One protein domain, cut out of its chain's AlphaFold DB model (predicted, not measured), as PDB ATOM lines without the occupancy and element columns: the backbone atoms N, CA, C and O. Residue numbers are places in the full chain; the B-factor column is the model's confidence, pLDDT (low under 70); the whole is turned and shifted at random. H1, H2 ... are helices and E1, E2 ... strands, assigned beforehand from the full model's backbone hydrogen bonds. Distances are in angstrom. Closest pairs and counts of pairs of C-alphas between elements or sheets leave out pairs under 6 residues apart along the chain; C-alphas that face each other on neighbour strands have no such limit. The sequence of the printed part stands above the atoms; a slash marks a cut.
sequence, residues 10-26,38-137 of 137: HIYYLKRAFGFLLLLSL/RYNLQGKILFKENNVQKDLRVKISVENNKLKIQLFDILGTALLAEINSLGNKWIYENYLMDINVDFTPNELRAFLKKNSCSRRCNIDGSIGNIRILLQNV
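Overview. This is residues 10 to 26 and 38 to 137 of the 137 residues of an uncharacterized protein of Gammaproteobacteria bacterium (UniProt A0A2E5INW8). One twisted sheet of seven strands curls like a trough, with two helices, H1 and H2, over its hollow face and its other face bare. H1 covers the end of the sheet with E1, E7 and E6, and H2 crosses E3 and E2. The printed part has 117 residues, with two named helices and seven named strands that follow along the chain as H1, E1 to E5, H2, E6, E7; the sheet runs E5, E4, E3, E2, E1, E7, E6, all antiparallel. The class is mixed, helices and strands, in two layers, the helices on one face of the sheet. The whole is compact, with a radius of gyration of the C-alphas of 13.4 A and spans of 38 by 28 by 26 A.

Arrangement. H1, residues 12 to 26, is on the sheet at a height of 8.6 A, over E1, residues 38 to 49, E6, residues 122 to 127, and, only just, E7, residues 130 to 136, with 3 of its C-alphas there. It runs slantwise to the strands, only just, at 58 degrees to E6 on the local plane. Its closest C-alphas to E7 are those of Ala 17 and Ile 130, 6.4 A apart. E1 begins a meander, each strand the antiparallel neighbour of the one before, with E2, residues 52 to 63, E3, residues 66 to 72, E4, residues 79 to 86, and E5, residues 89 to 94. Within hydrogen-bond range are N 45 and O 56 of E1 and E2, 2.9 A; N 61 and O 68 of E2 and E3, 2.8 A; N 83 and O 69 of E4 and E3, 2.8 A; and N 84 and O 91 of E4 and E5, 2.8 A. H2, residues 105 to 114, is on the same face as H1, at a height of 9.8 A, across the strands at 89 degrees to E3 on the local plane. H1 touches H2 with residues 22 to 25 alone, closest at the C-alphas of Ser 25 and Phe 111, 5.9 A, at a steep tilt of 41 degrees, the same way. E6 and E7 form a hairpin, with N 132 and O 125 at 2.8 A; N 44 of E1 and O 133 of E7 are 2.8 A apart. In H2 every O i to N i+4 pair is within hydrogen-bond range, in H1 9 of 11.

Along the chain. H1 begins at C-alpha 12 (166.981, 124.289, 106.135) and is 22.1 A long. E1 measures 34.3 A and E2 35.6 A. E7 ends at C-alpha 136 (144.999, 114.588, 115.045).

Size, cuts and confidence. The C-alphas farthest apart, those of Asn 51 and Asn 64, are 41.0 A apart. Residues 27 to 37 are not printed, and C-alphas 26 and 38 are 22.0 A apart across the cut. Of the links printed whole, none is long. Mean pLDDT of the printed part is 74.0; 42 residues are under 70, among them 10 to 26, 94 to 101 and 112 to 123.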
ATOM      1  N   HIS A  10     165.366 125.155  99.317       49.81
ATOM      2  CA  HIS A  10     166.194 124.405 100.258       49.81
ATOM      3  C   HIS A  10     165.824 124.846 101.670       49.81
ATOM      4  O   HIS A  10     166.460 125.719 102.260       49.81
ATOM      5  N   ILE A  11     164.751 124.281 102.215       60.50
ATOM      6  CA  ILE A  11     164.235 124.746 103.499       60.50
ATOM      7  C   ILE A  11     165.023 124.069 104.625       60.50
ATOM      8  O   ILE A  11     164.581 123.100 105.243       60.50
ATOM      9  N   TYR A  12     166.197 124.622 104.939       61.94
ATOM     10  CA  TYR A  12     166.981 124.289 106.135       61.94
ATOM     11  C   TYR A  12     166.124 124.308 107.418       61.94
ATOM     12  O   TYR A  12     166.290 123.487 108.323       61.94
ATOM     13  N   TYR A  13     165.138 125.206 107.467       64.19
ATOM     14  CA  TYR A  13     164.174 125.305 108.560       64.19
ATOM     15  C   TYR A  13     163.220 124.116 108.652       64.19
ATOM     16  O   TYR A  13     162.789 123.778 109.746       64.19
ATOM     17  N   LEU A  14     162.917 123.442 107.544       64.75
ATOM     18  CA  LEU A  14     162.013 122.299 107.514       64.75
ATOM     19  C   LEU A  14     162.718 121.051 108.039       64.75
ATOM     20  O   LEU A  14     162.162 120.312 108.844       64.75
ATOM     21  N   LYS A  15     163.996 120.897 107.679       69.44
ATOM     22  CA  LYS A  15     164.904 119.922 108.285       69.44
ATOM     23  C   LYS A  15     164.986 120.106 109.808       69.44
ATOM     24  O   LYS A  15     164.771 119.158 110.562       69.44
ATOM     25  N   ARG A  16     165.206 121.342 110.276       65.94
ATOM     26  CA  ARG A  16     165.182 121.676 111.713       65.94
ATOM     27  C   ARG A  16     163.808 121.457 112.355       65.94
ATOM     28  O   ARG A  16     163.756 121.001 113.492       65.94
ATOM     29  N   ALA A  17     162.712 121.744 111.652       66.12
ATOM     30  CA  ALA A  17     161.356 121.513 112.145       66.12
ATOM     31  C   ALA A  17     161.109 120.018 112.374       66.12
ATOM     32  O   ALA A  17     160.637 119.619 113.431       66.12
ATOM     33  N   PHE A  18     161.509 119.174 111.431       68.62
ATOM     34  CA  PHE A  18     161.409 117.728 111.569       68.62
ATOM     35  C   PHE A  18     162.294 117.177 112.699       68.62
ATOM     36  O   PHE A  18     161.824 116.369 113.499       68.62
ATOM     37  N   GLY A  19     163.527 117.665 112.845       66.75
ATOM     38  CA  GLY A  19     164.362 117.325 114.005       66.75
ATOM     39  C   GLY A  19     163.744 117.775 115.338       66.75
ATOM     40  O   GLY A  19     163.790 117.057 116.334       66.75
ATOM     41  N   PHE A  20     163.099 118.940 115.359       65.62
ATOM     42  CA  PHE A  20     162.433 119.461 116.548       65.62
ATOM     43  C   PHE A  20     161.142 118.724 116.899       65.62
ATOM     44  O   PHE A  20     160.875 118.501 118.078       65.62
ATOM     45  N   LEU A  21     160.389 118.280 115.888       66.75
ATOM     46  CA  LEU A  21     159.264 117.371 116.070       66.75
ATOM     47  C   LEU A  21     159.722 116.155 116.885       66.75
ATOM     48  O   LEU A  21     159.112 115.848 117.899       66.75
ATOM     49  N   LEU A  22     160.847 115.528 116.523       63.28
ATOM     50  CA  LEU A  22     161.398 114.408 117.288       63.28
ATOM     51  C   LEU A  22     161.824 114.771 118.712       63.28
ATOM     52  O   LEU A  22     161.608 113.974 119.625       63.28
ATOM     53  N   LEU A  23     162.415 115.947 118.920       59.22
ATOM     54  CA  LEU A  23     162.830 116.397 120.252       59.22
ATOM     55  C   LEU A  23     161.634 116.605 121.184       59.22
ATOM     56  O   LEU A  23     161.672 116.128 122.314       59.22
ATOM     57  N   LEU A  24     160.557 117.241 120.714       58.69
ATOM     58  CA  LEU A  24     159.341 117.468 121.509       58.69
ATOM     59  C   LEU A  24     158.770 116.160 122.088       58.69
ATOM     60  O   LEU A  24     158.319 116.124 123.226       58.69
ATOM     61  N   SER A  25     158.919 115.060 121.354       53.38
ATOM     62  CA  SER A  25     158.519 113.693 121.737       53.38
ATOM     63  C   SER A  25     159.212 113.086 122.934       53.38
ATOM     64  O   SER A  25     158.730 112.123 123.539       53.38
ATOM     65  N   LEU A  26     160.431 113.554 123.185       49.56
ATOM     66  CA  LEU A  26     161.243 113.021 124.257       49.56
ATOM     67  C   LEU A  26     160.750 113.581 125.592       49.56
ATOM     68  O   LEU A  26     160.883 112.885 126.595       49.56
ATOM     69  N   ARG A  38     145.615 103.338 112.182       59.88
ATOM     70  CA  ARG A  38     145.480 104.565 111.397       59.88
ATOM     71  C   ARG A  38     145.724 105.804 112.259       59.88
ATOM     72  O   ARG A  38     145.134 105.941 113.322       59.88
ATOM     73  N   TYR A  39     146.567 106.712 111.775       66.62
ATOM     74  CA  TYR A  39     146.833 108.020 112.384       66.62
ATOM     75  C   TYR A  39     146.859 109.093 111.299       66.62
ATOM     76  O   TYR A  39     147.354 108.835 110.202       66.62
ATOM     77  N   ASN A  40     146.364 110.296 111.597       70.75
ATOM     78  CA  ASN A  40     146.315 111.395 110.637       70.75
ATOM     79  C   ASN A  40     146.497 112.745 111.347       70.75
ATOM     80  O   ASN A  40     145.543 113.393 111.763       70.75
ATOM     81  N   LEU A  41     147.749 113.175 111.492       75.19
ATOM     82  CA  LEU A  41     148.087 114.490 112.022       75.19
ATOM     83  C   LEU A  41     148.049 115.523 110.900       75.19
ATOM     84  O   LEU A  41     148.682 115.338 109.865       75.19
ATOM     85  N   GLN A  42     147.364 116.638 111.114       81.56
ATOM     86  CA  GLN A  42     147.324 117.761 110.184       81.56
ATOM     87  C   GLN A  42     147.596 119.068 110.913       81.56
ATOM     88  O   GLN A  42     147.200 119.247 112.060       81.56
ATOM     89  N   GLY A  43     148.243 120.013 110.243       84.88
ATOM     90  CA  GLY A  43     148.437 121.342 110.798       84.88
ATOM     91  C   GLY A  43     149.394 122.190 109.979       84.88
ATOM     92  O   GLY A  43     149.347 122.150 108.750       84.88
ATOM     93  N   LYS A  44     150.218 123.000 110.646       84.00
ATOM     94  CA  LYS A  44     151.085 123.997 110.017       84.00
ATOM     95  C   LYS A  44     152.492 123.985 110.606       84.00
ATOM     96  O   LYS A  44     152.667 123.901 111.821       84.00
ATOM     97  N   ILE A  45     153.485 124.140 109.737       81.94
ATOM     98  CA  ILE A  45     154.848 124.516 110.115       81.94
ATOM     99  C   ILE A  45     155.029 125.982 109.739       81.94
ATOM    100  O   ILE A  45     154.818 126.366 108.591       81.94
ATOM    101  N   LEU A  46     155.416 126.788 110.719       83.19
ATOM    102  CA  LEU A  46     155.719 128.207 110.584       83.19
ATOM    103  C   LEU A  46     157.225 128.384 110.749       83.19
ATOM    104  O   LEU A  46     157.799 127.867 111.708       83.19
ATOM    105  N   PHE A  47     157.868 129.130 109.857       78.38
ATOM    106  CA  PHE A  47     159.271 129.502 110.013       78.38
ATOM    107  C   PHE A  47     159.546 130.924 109.520       78.38
ATOM    108  O   PHE A  47     158.860 131.427 108.636       78.38
ATOM    109  N   LYS A  48     160.543 131.595 110.104       76.00
ATOM    110  CA  LYS A  48     161.038 132.893 109.616       76.00
ATOM    111  C   LYS A  48     162.395 132.737 108.941       76.00
ATOM    112  O   LYS A  48     163.346 132.270 109.571       76.00
ATOM    113  N   GLU A  49     162.482 133.203 107.702       70.38
ATOM    114  CA  GLU A  49     163.703 133.279 106.901       70.38
ATOM    115  C   GLU A  49     163.880 134.725 106.422       70.38
ATOM    116  O   GLU A  49     162.960 135.300 105.845       70.38
ATOM    117  N   ASN A  50     165.031 135.346 106.706       73.81
ATOM    118  CA  ASN A  50     165.313 136.751 106.362       73.81
ATOM    119  C   ASN A  50     164.206 137.737 106.802       73.81
ATOM    120  O   ASN A  50     163.807 138.613 106.042       73.81
ATOM    121  N   ASN A  51     163.676 137.571 108.021       71.75
ATOM    122  CA  ASN A  51     162.536 138.324 108.581       71.75
ATOM    123  C   ASN A  51     161.193 138.161 107.849       71.75
ATOM    124  O   ASN A  51     160.193 138.732 108.284       71.75
ATOM    125  N   VAL A  52     161.125 137.328 106.811       71.75
ATOM    126  CA  VAL A  52     159.878 136.967 106.140       71.75
ATOM    127  C   VAL A  52     159.322 135.703 106.784       71.75
ATOM    128  O   VAL A  52     160.002 134.680 106.882       71.75
ATOM    129  N   GLN A  53     158.074 135.771 107.240       77.31
ATOM    130  CA  GLN A  53     157.364 134.597 107.732       77.31
ATOM    131  C   GLN A  53     156.917 133.731 106.552       77.31
ATOM    132  O   GLN A  53     156.347 134.222 105.579       77.31
ATOM    133  N   LYS A  54     157.187 132.436 106.659       80.88
ATOM    134  CA  LYS A  54     156.770 131.390 105.737       80.88
ATOM    135  C   LYS A  54     155.957 130.364 106.503       80.88
ATOM    136  O   LYS A  54     156.251 130.054 107.660       80.88
ATOM    137  N   ASP A  55     154.949 129.827 105.844       84.00
ATOM    138  CA  ASP A  55     154.074 128.832 106.420       84.00
ATOM    139  C   ASP A  55     153.638 127.790 105.400       84.00
ATOM    140  O   ASP A  55     153.402 128.060 104.225       84.00
ATOM    141  N   LEU A  56     153.580 126.554 105.882       85.38
ATOM    142  CA  LEU A  56     153.261 125.377 105.092       85.38
ATOM    143  C   LEU A  56     152.263 124.543 105.868       85.38
ATOM    144  O   LEU A  56     152.398 124.385 107.087       85.38
ATOM    145  N   ARG A  57     151.283 123.971 105.174       87.38
ATOM    146  CA  ARG A  57     150.429 122.954 105.784       87.38
ATOM    147  C   ARG A  57     151.106 121.603 105.698       87.38
ATOM    148  O   ARG A  57     151.703 121.265 104.681       87.38
ATOM    149  N   VAL A  58     150.991 120.823 106.764       86.44
ATOM    150  CA  VAL A  58     151.607 119.499 106.862       86.44
ATOM    151  C   VAL A  58     150.558 118.481 107.244       86.44
ATOM    152  O   VAL A  58     149.761 118.723 108.149       86.44
ATOM    153  N   LYS A  59     150.589 117.337 106.566       86.69
ATOM    154  CA  LYS A  59     149.798 116.156 106.896       86.69
ATOM    155  C   LYS A  59     150.726 114.963 107.076       86.69
ATOM    156  O   LYS A  59     151.470 114.624 106.162       86.69
ATOM    157  N   ILE A  60     150.683 114.330 108.241       85.12
ATOM    158  CA  ILE A  60     151.411 113.103 108.560       85.12
ATOM    159  C   ILE A  60     150.374 112.013 108.777       85.12
ATOM    160  O   ILE A  60     149.572 112.086 109.700       85.12
ATOM    161  N   SER A  61     150.398 110.995 107.932       83.75
ATOM    162  CA  SER A  61     149.463 109.878 107.993       83.75
ATOM    163  C   SER A  61     150.201 108.562 108.168       83.75
ATOM    164  O   SER A  61     151.263 108.349 107.585       83.75
ATOM    165  N   VAL A  62     149.644 107.683 108.992       79.19
ATOM    166  CA  VAL A  62     150.085 106.298 109.143       79.19
ATOM    167  C   VAL A  62     148.891 105.413 108.860       79.19
ATOM    168  O   VAL A  62     147.869 105.565 109.512       79.19
ATOM    169  N   GLU A  63     149.019 104.479 107.930       78.06
ATOM    170  CA  GLU A  63     148.004 103.464 107.652       78.06
ATOM    171  C   GLU A  63     148.697 102.139 107.344       78.06
ATOM    172  O   GLU A  63     149.571 102.086 106.480       78.06
ATOM    173  N   ASN A  64     148.333 101.057 108.041       74.25
ATOM    174  CA  ASN A  64     148.862  99.710 107.778       74.25
ATOM    175  C   ASN A  64     150.406  99.668 107.690       74.25
ATOM    176  O   ASN A  64     150.975  99.098 106.761       74.25
ATOM    177  N   ASN A  65     151.097 100.319 108.635       70.38
ATOM    178  CA  ASN A  65     152.560 100.494 108.655       70.38
ATOM    179  C   ASN A  65     153.166 101.286 107.478       70.38
ATOM    180  O   ASN A  65     154.390 101.369 107.365       70.38
ATOM    181  N   LYS A  66     152.368 101.942 106.640       80.56
ATOM    182  CA  LYS A  66     152.846 102.943 105.681       80.56
ATOM    183  C   LYS A  66     152.724 104.320 106.313       80.56
ATOM    184  O   LYS A  66     151.652 104.693 106.769       80.56
ATOM    185  N   LEU A  67     153.836 105.037 106.393       85.88
ATOM    186  CA  LEU A  67     153.922 106.399 106.906       85.88
ATOM    187  C   LEU A  67     154.112 107.342 105.721       85.88
ATOM    188  O   LEU A  67     154.921 107.066 104.836       85.88
ATOM    189  N   LYS A  68     153.358 108.432 105.707       88.56
ATOM    190  CA  LYS A  68     153.313 109.390 104.609       88.56
ATOM    191  C   LYS A  68     153.263 110.806 105.162       88.56
ATOM    192  O   LYS A  68     152.435 111.100 106.022       88.56
ATOM    193  N   ILE A  69     154.136 111.670 104.662       87.38
ATOM    194  CA  ILE A  69     154.208 113.092 104.995       87.38
ATOM    195  C   ILE A  69     153.901 113.874 103.725       87.38
ATOM    196  O   ILE A  69     154.538 113.668 102.700       87.38
ATOM    197  N   GLN A  70     152.937 114.780 103.790       89.06
ATOM    198  CA  GLN A  70     152.578 115.665 102.691       89.06
ATOM    199  C   GLN A  70     152.719 117.108 103.140       89.06
ATOM    200  O   GLN A  70     152.309 117.463 104.250       89.06
ATOM    201  N   LEU A  71     153.283 117.932 102.265       87.31
ATOM    202  CA  LEU A  71     153.434 119.363 102.468       87.31
ATOM    203  C   LEU A  71     152.643 120.103 101.405       87.31
ATOM    204  O   LEU A  71     152.799 119.844 100.212       87.31
ATOM    205  N   PHE A  72     151.831 121.046 101.850       86.69
ATOM    206  CA  PHE A  72     151.000 121.870 100.993       86.69
ATOM    207  C   PHE A  72     151.326 123.344 101.198       86.69
ATOM    208  O   PHE A  72     151.911 123.740 102.214       86.69
ATOM    209  N   ASP A  73     150.898 124.158 100.240       84.50
ATOM    210  CA  ASP A  73     150.846 125.604 100.418       84.50
ATOM    211  C   ASP A  73     149.965 126.005 101.625       84.50
ATOM    212  O   ASP A  73     149.255 125.201 102.240       84.50
ATOM    213  N   ILE A  74     150.014 127.287 101.990       80.69
ATOM    214  CA  ILE A  74     149.249 127.845 103.116       80.69
ATOM    215  C   ILE A  74     147.731 127.617 102.994       80.69
ATOM    216  O   ILE A  74     147.031 127.460 104.006       80.69
ATOM    217  N   LEU A  75     147.208 127.587 101.765       82.69
ATOM    218  CA  LEU A  75     145.787 127.399 101.486       82.69
ATOM    219  C   LEU A  75     145.383 125.916 101.539       82.69
ATOM    220  O   LEU A  75     144.219 125.619 101.803       82.69
ATOM    221  N   GLY A  76     146.341 124.994 101.418       81.00
ATOM    222  CA  GLY A  76     146.111 123.554 101.318       81.00
ATOM    223  C   GLY A  76     145.675 123.108  99.921       81.00
ATOM    224  O   GLY A  76     145.121 122.021  99.787       81.00
ATOM    225  N   THR A  77     145.874 123.949  98.908       83.88
ATOM    226  CA  THR A  77     145.388 123.747  97.537       83.88
ATOM    227  C   THR A  77     146.406 123.056  96.643       83.88
ATOM    228  O   THR A  77     146.022 122.246  95.803       83.88
ATOM    229  N   ALA A  78     147.697 123.332  96.834       86.06
ATOM    230  CA  ALA A  78     148.771 122.727  96.054       86.06
ATOM    231  C   ALA A  78     149.617 121.782  96.915       86.06
ATOM    232  O   ALA A  78     150.121 122.189  97.963       86.06
ATOM    233  N   LEU A  79     149.804 120.538  96.458       86.19
ATOM    234  CA  LEU A  79     150.793 119.615  97.020       86.19
ATOM    235  C   LEU A  79     152.183 120.050  96.549       86.19
ATOM    236  O   LEU A  79     152.488 120.015  95.360       86.19
ATOM    237  N   LEU A  80     153.019 120.472  97.488       85.62
ATOM    238  CA  LEU A  80     154.364 120.968  97.206       85.62
ATOM    239  C   LEU A  80     155.402 119.842  97.260       85.62
ATOM    240  O   LEU A  80     156.378 119.857  96.505       85.62
ATOM    241  N   ALA A  81     155.188 118.871  98.149       86.25
ATOM    242  CA  ALA A  81     156.031 117.693  98.278       86.25
ATOM    243  C   ALA A  81     155.336 116.563  99.036       86.25
ATOM    244  O   ALA A  81     154.481 116.795  99.896       86.25
ATOM    245  N   GLU A  82     155.779 115.343  98.760       88.50
ATOM    246  CA  GLU A  82     155.334 114.136  99.430       88.50
ATOM    247  C   GLU A  82     156.525 113.238  99.793       88.50
ATOM    248  O   GLU A  82     157.499 113.120  99.054       88.50
ATOM    249  N   ILE A  83     156.458 112.617 100.969       88.69
ATOM    250  CA  ILE A  83     157.479 111.708 101.484       88.69
ATOM    251  C   ILE A  83     156.783 110.448 101.984       88.69
ATOM    252  O   ILE A  83     156.023 110.484 102.953       88.69
ATOM    253  N   ASN A  84     157.061 109.325 101.338       89.12
ATOM    254  CA  ASN A  84     156.470 108.028 101.636       89.12
ATOM    255  C   ASN A  84     157.493 107.110 102.309       89.12
ATOM    256  O   ASN A  84     158.677 107.123 101.980       89.12
ATOM    257  N   SER A  85     157.059 106.271 103.248       88.25
ATOM    258  CA  SER A  85     157.923 105.243 103.830       88.25
ATOM    259  C   SER A  85     157.869 103.955 103.010       88.25
ATOM    260  O   SER A  85     156.789 103.372 102.865       88.25
ATOM    261  N   LEU A  86     159.026 103.440 102.597       85.50
ATOM    262  CA  LEU A  86     159.192 102.065 102.127       85.50
ATOM    263  C   LEU A  86     160.075 101.315 103.132       85.50
ATOM    264  O   LEU A  86     161.294 101.490 103.175       85.50
ATOM    265  N   GLY A  87     159.449 100.529 104.011       84.31
ATOM    266  CA  GLY A  87     160.139  99.941 105.164       84.31
ATOM    267  C   GLY A  87     160.680 101.027 106.104       84.31
ATOM    268  O   GLY A  87     159.913 101.852 106.600       84.31
ATOM    269  N   ASN A  88     161.998 101.035 106.342       86.31
ATOM    270  CA  ASN A  88     162.678 102.052 107.156       86.31
ATOM    271  C   ASN A  88     163.432 103.112 106.331       86.31
ATOM    272  O   ASN A  88     164.395 103.705 106.813       86.31
ATOM    273  N   LYS A  89     163.034 103.340 105.077       86.19
ATOM    274  CA  LYS A  89     163.608 104.380 104.214       86.19
ATOM    275  C   LYS A  89     162.527 105.346 103.739       86.19
ATOM    276  O   LYS A  89     161.377 104.944 103.550       86.19
ATOM    277  N   TRP A  90     162.915 106.601 103.538       85.75
ATOM    278  CA  TRP A  90     162.079 107.609 102.894       85.75
ATOM    279  C   TRP A  90     162.205 107.534 101.379       85.75
ATOM    280  O   TRP A  90     163.305 107.401 100.846       85.75
ATOM    281  N   ILE A  91     161.067 107.638 100.707       87.44
ATOM    282  CA  ILE A  91     160.927 107.805  99.268       87.44
ATOM    283  C   ILE A  91     160.336 109.193  99.061       87.44
ATOM    284  O   ILE A  91     159.247 109.483  99.556       87.44
ATOM    285  N   TYR A  92     161.085 110.056  98.384       82.31
ATOM    286  CA  TYR A  92     160.718 111.450  98.176       82.31
ATOM    287  C   TYR A  92     160.071 111.610  96.804       82.31
ATOM    288  O   TYR A  92     160.678 111.293  95.783       82.31
ATOM    289  N   GLU A  93     158.862 112.147  96.790       80.50
ATOM    290  CA  GLU A  93     158.148 112.583  95.598       80.50
ATOM    291  C   GLU A  93     158.092 114.111  95.651       80.50
ATOM    292  O   GLU A  93     157.211 114.725  96.261       80.50
ATOM    293  N   ASN A  94     159.131 114.733  95.092       66.31
ATOM    294  CA  ASN A  94     159.307 116.178  95.131       66.31
ATOM    295  C   ASN A  94     158.770 116.832  93.866       66.31
ATOM    296  O   ASN A  94     159.287 116.609  92.773       66.31
ATOM    297  N   TYR A  95     157.773 117.695  94.049       65.75
ATOM    298  CA  TYR A  95     157.196 118.483  92.969       65.75
ATOM    299  C   TYR A  95     157.802 119.891  92.926       65.75
ATOM    300  O   TYR A  95     158.094 120.382  91.839       65.75
ATOM    301  N   LEU A  96     158.019 120.539  94.083       67.12
ATOM    302  CA  LEU A  96     158.426 121.953  94.146       67.12
ATOM    303  C   LEU A  96     159.342 122.340  95.328       67.12
ATOM    304  O   LEU A  96     159.761 123.490  95.406       67.12
ATOM    305  N   MET A  97     159.665 121.435  96.255       67.06
ATOM    306  CA  MET A  97     160.557 121.721  97.396       67.06
ATOM    307  C   MET A  97     161.672 120.683  97.470       67.06
ATOM    308  O   MET A  97     161.507 119.603  96.930       67.06
ATOM    309  N   ASP A  98     162.805 120.994  98.102       63.62
ATOM    310  CA  ASP A  98     163.819 119.983  98.422       63.62
ATOM    311  C   ASP A  98     163.820 119.741  99.931       63.62
ATOM    312  O   ASP A  98     163.928 120.677 100.728       63.62
ATOM    313  N   ILE A  99     163.635 118.484 100.327       66.06
ATOM    314  CA  ILE A  99     163.367 118.108 101.711       66.06
ATOM    315  C   ILE A  99     164.294 116.976 102.075       66.06
ATOM    316  O   ILE A  99     164.285 115.921 101.450       66.06
ATOM    317  N   ASN A 100     165.044 117.194 103.146       66.94
ATOM    318  CA  ASN A 100     165.842 116.163 103.769       66.94
ATOM    319  C   ASN A 100     165.422 116.034 105.231       66.94
ATOM    320  O   ASN A 100     165.366 117.028 105.963       66.94
ATOM    321  N   VAL A 101     165.109 114.809 105.633       67.94
ATOM    322  CA  VAL A 101     164.658 114.462 106.975       67.94
ATOM    323  C   VAL A 101     165.751 113.627 107.638       67.94
ATOM    324  O   VAL A 101     166.083 112.552 107.150       67.94
ATOM    325  N   ASP A 102     166.295 114.103 108.759       70.75
ATOM    326  CA  ASP A 102     167.419 113.456 109.469       70.75
ATOM    327  C   ASP A 102     167.018 112.225 110.297       70.75
ATOM    328  O   ASP A 102     167.810 111.714 111.084       70.75
ATOM    329  N   PHE A 103     165.787 111.751 110.147       74.56
ATOM    330  CA  PHE A 103     165.274 110.604 110.877       74.56
ATOM    331  C   PHE A 103     164.710 109.558 109.946       74.56
ATOM    332  O   PHE A 103     164.297 109.850 108.830       74.56
ATOM    333  N   THR A 104     164.627 108.336 110.434       84.38
ATOM    334  CA  THR A 104     164.049 107.199 109.738       84.38
ATOM    335  C   THR A 104     162.537 107.105 109.983       84.38
ATOM    336  O   THR A 104     162.027 107.551 111.017       84.38
ATOM    337  N   PRO A 105     161.775 106.483 109.066       83.88
ATOM    338  CA  PRO A 105     160.363 106.196 109.287       83.88
ATOM    339  C   PRO A 105     160.073 105.483 110.610       83.88
ATOM    340  O   PRO A 105     159.056 105.767 111.236       83.88
ATOM    341  N   ASN A 106     160.936 104.569 111.064       82.38
ATOM    342  CA  ASN A 106     160.731 103.856 112.324       82.38
ATOM    343  C   ASN A 106     160.926 104.750 113.547       82.38
ATOM    344  O   ASN A 106     160.168 104.602 114.503       82.38
ATOM    345  N   GLU A 107     161.867 105.693 113.513       78.94
ATOM    346  CA  GLU A 107     162.015 106.692 114.578       78.94
ATOM    347  C   GLU A 107     160.771 107.577 114.666       78.94
ATOM    348  O   GLU A 107     160.229 107.762 115.754       78.94
ATOM    349  N   LEU A 108     160.232 108.026 113.525       78.62
ATOM    350  CA  LEU A 108     158.975 108.777 113.520       78.62
ATOM    351  C   LEU A 108     157.776 107.912 113.953       78.62
ATOM    352  O   LEU A 108     156.898 108.378 114.671       78.62
ATOM    353  N   ARG A 109     157.727 106.625 113.596       76.94
ATOM    354  CA  ARG A 109     156.699 105.709 114.128       76.94
ATOM    355  C   ARG A 109     156.807 105.555 115.643       76.94
ATOM    356  O   ARG A 109     155.783 105.570 116.319       76.94
ATOM    357  N   ALA A 110     158.016 105.383 116.171       73.00
ATOM    358  CA  ALA A 110     158.256 105.280 117.605       73.00
ATOM    359  C   ALA A 110     157.844 106.576 118.321       73.00
ATOM    360  O   ALA A 110     157.153 106.508 119.336       73.00
ATOM    361  N   PHE A 111     158.160 107.736 117.732       71.56
ATOM    362  CA  PHE A 111     157.671 109.056 118.144       71.56
ATOM    363  C   PHE A 111     156.141 109.086 118.248       71.56
ATOM    364  O   PHE A 111     155.599 109.420 119.302       71.56
ATOM    365  N   LEU A 112     155.442 108.712 117.169       68.94
ATOM    366  CA  LEU A 112     153.981 108.788 117.097       68.94
ATOM    367  C   LEU A 112     153.329 107.830 118.100       68.94
ATOM    368  O   LEU A 112     152.352 108.190 118.749       68.94
ATOM    369  N   LYS A 113     153.905 106.634 118.281       67.38
ATOM    370  CA  LYS A 113     153.451 105.652 119.276       67.38
ATOM    371  C   LYS A 113     153.640 106.148 120.712       67.38
ATOM    372  O   LYS A 113     152.738 105.970 121.527       67.38
ATOM    373  N   LYS A 114     154.781 106.779 121.022       58.88
ATOM    374  CA  LYS A 114     155.118 107.272 122.370       58.88
ATOM    375  C   LYS A 114     154.221 108.434 122.832       58.88
ATOM    376  O   LYS A 114     153.992 108.563 124.026       58.88
ATOM    377  N   ASN A 115     153.690 109.233 121.899       53.81
ATOM    378  CA  ASN A 115     152.869 110.435 122.157       53.81
ATOM    379  C   ASN A 115     151.353 110.216 122.018       53.81
ATOM    380  O   ASN A 115     150.585 111.163 121.830       53.81
ATOM    381  N   SER A 116     150.911 108.965 122.061       51.88
ATOM    382  CA  SER A 116     149.498 108.615 122.022       51.88
ATOM    383  C   SER A 116     148.809 109.153 123.285       51.88
ATOM    384  O   SER A 116     148.967 108.584 124.340       51.88
ATOM    385  N   CYS A 117     148.036 110.239 123.224       45.41
ATOM    386  CA  CYS A 117     147.108 110.648 124.291       45.41
ATOM    387  C   CYS A 117     145.791 111.178 123.671       45.41
ATOM    388  O   CYS A 117     145.707 111.415 122.466       45.41
ATOM    389  N   SER A 118     144.717 111.265 124.459       44.09
ATOM    390  CA  SER A 118     143.340 110.916 124.059       44.09
ATOM    391  C   SER A 118     142.635 112.003 123.280       44.09
ATOM    392  O   SER A 118     142.657 113.159 123.680       44.09
ATOM    393  N   ARG A 119     141.925 111.597 122.215       45.34
ATOM    394  CA  ARG A 119     140.938 112.354 121.411       45.34
ATOM    395  C   ARG A 119     141.378 113.716 120.833       45.34
ATOM    396  O   ARG A 119     140.688 114.206 119.949       45.34
ATOM    397  N   ARG A 120     142.496 114.310 121.265       52.78
ATOM    398  CA  ARG A 120     143.059 115.595 120.821       52.78
ATOM    399  C   ARG A 120     144.584 115.597 121.003       52.78
ATOM    400  O   ARG A 120     145.115 116.315 121.846       52.78
ATOM    401  N   CYS A 121     145.296 114.751 120.256       57.72
ATOM    402  CA  CYS A 121     146.756 114.844 120.187       57.72
ATOM    403  C   CYS A 121     147.107 116.135 119.436       57.72
ATOM    404  O   CYS A 121     146.956 116.190 118.216       57.72
ATOM    405  N   ASN A 122     147.508 117.164 120.186       65.19
ATOM    406  CA  ASN A 122     147.939 118.455 119.667       65.19
ATOM    407  C   ASN A 122     149.432 118.632 119.972       65.19
ATOM    408  O   ASN A 122     149.827 118.695 121.133       65.19
ATOM    409  N   ILE A 123     150.255 118.712 118.932       69.81
ATOM    410  CA  ILE A 123     151.663 119.094 119.015       69.81
ATOM    411  C   ILE A 123     151.716 120.606 118.795       69.81
ATOM    412  O   ILE A 123     151.482 121.062 117.680       69.81
ATOM    413  N   ASP A 124     152.021 121.371 119.841       75.44
ATOM    414  CA  ASP A 124     152.398 122.785 119.744       75.44
ATOM    415  C   ASP A 124     153.777 122.954 120.369       75.44
ATOM    416  O   ASP A 124     153.982 122.665 121.548       75.44
ATOM    417  N   GLY A 125     154.737 123.396 119.571       68.31
ATOM    418  CA  GLY A 125     156.060 123.712 120.075       68.31
ATOM    419  C   GLY A 125     156.799 124.666 119.161       68.31
ATOM    420  O   GLY A 125     156.564 124.714 117.951       68.31
ATOM    421  N   SER A 126     157.754 125.394 119.736       73.31
ATOM    422  CA  SER A 126     158.640 126.300 119.002       73.31
ATOM    423  C   SER A 126     160.113 126.099 119.349       73.31
ATOM    424  O   SER A 126     160.450 125.959 120.523       73.31
ATOM    425  N   ILE A 127     160.988 126.167 118.342       67.94
ATOM    426  CA  ILE A 127     162.445 126.230 118.502       67.94
ATOM    427  C   ILE A 127     163.023 127.335 117.620       67.94
ATOM    428  O   ILE A 127     162.901 127.315 116.393       67.94
ATOM    429  N   GLY A 128     163.666 128.327 118.241       76.81
ATOM    430  CA  GLY A 128     164.183 129.497 117.529       76.81
ATOM    431  C   GLY A 128     163.112 130.137 116.635       76.81
ATOM    432  O   GLY A 128     162.064 130.556 117.115       76.81
ATOM    433  N   ASN A 129     163.361 130.161 115.324       75.56
ATOM    434  CA  ASN A 129     162.460 130.754 114.329       75.56
ATOM    435  C   ASN A 129     161.381 129.799 113.796       75.56
ATOM    436  O   ASN A 129     160.712 130.161 112.831       75.56
ATOM    437  N   ILE A 130     161.240 128.593 114.351       76.38
ATOM    438  CA  ILE A 130     160.332 127.548 113.865       76.38
ATOM    439  C   ILE A 130     159.242 127.297 114.904       76.38
ATOM    440  O   ILE A 130     159.546 127.121 116.082       76.38
ATOM    441  N   ARG A 131     157.986 127.205 114.466       79.31
ATOM    442  CA  ARG A 131     156.859 126.721 115.269       79.31
ATOM    443  C   ARG A 131     156.113 125.624 114.519       79.31
ATOM    444  O   ARG A 131     155.879 125.739 113.318       79.31
ATOM    445  N   ILE A 132     155.741 124.569 115.229       75.94
ATOM    446  CA  ILE A 132     155.017 123.417 114.693       75.94
ATOM    447  C   ILE A 132     153.702 123.307 115.443       75.94
ATOM    448  O   ILE A 132     153.695 123.282 116.669       75.94
ATOM    449  N   LEU A 133     152.613 123.253 114.684       78.31
ATOM    450  CA  LEU A 133     151.253 123.093 115.174       78.31
ATOM    451  C   LEU A 133     150.636 121.914 114.433       78.31
ATOM    452  O   LEU A 133     150.344 122.054 113.251       78.31
ATOM    453  N   LEU A 134     150.447 120.763 115.072       75.38
ATOM    454  CA  LEU A 134     149.788 119.596 114.477       75.38
ATOM    455  C   LEU A 134     148.676 119.112 115.395       75.38
ATOM    456  O   LEU A 134     148.852 119.079 116.603       75.38
ATOM    457  N   GLN A 135     147.557 118.697 114.822       73.00
ATOM    458  CA  GLN A 135     146.432 118.100 115.536       73.00
ATOM    459  C   GLN A 135     146.033 116.793 114.853       73.00
ATOM    460  O   GLN A 135     146.125 116.683 113.632       73.00
ATOM    461  N   ASN A 136     145.594 115.798 115.616       70.06
ATOM    462  CA  ASN A 136     144.999 114.588 115.045       70.06
ATOM    463  C   ASN A 136     143.601 114.889 114.479       70.06
ATOM    464  O   ASN A 136     142.816 115.565 115.147       70.06
ATOM    465  N   VAL A 137     143.306 114.395 113.271       64.94
ATOM    466  CA  VAL A 137     142.061 114.658 112.520       64.94
ATOM    467  C   VAL A 137     141.439 113.375 111.996       64.94
ATOM    468  O   VAL A 137     142.153 112.622 111.293       64.94
TER     469      VAL A 137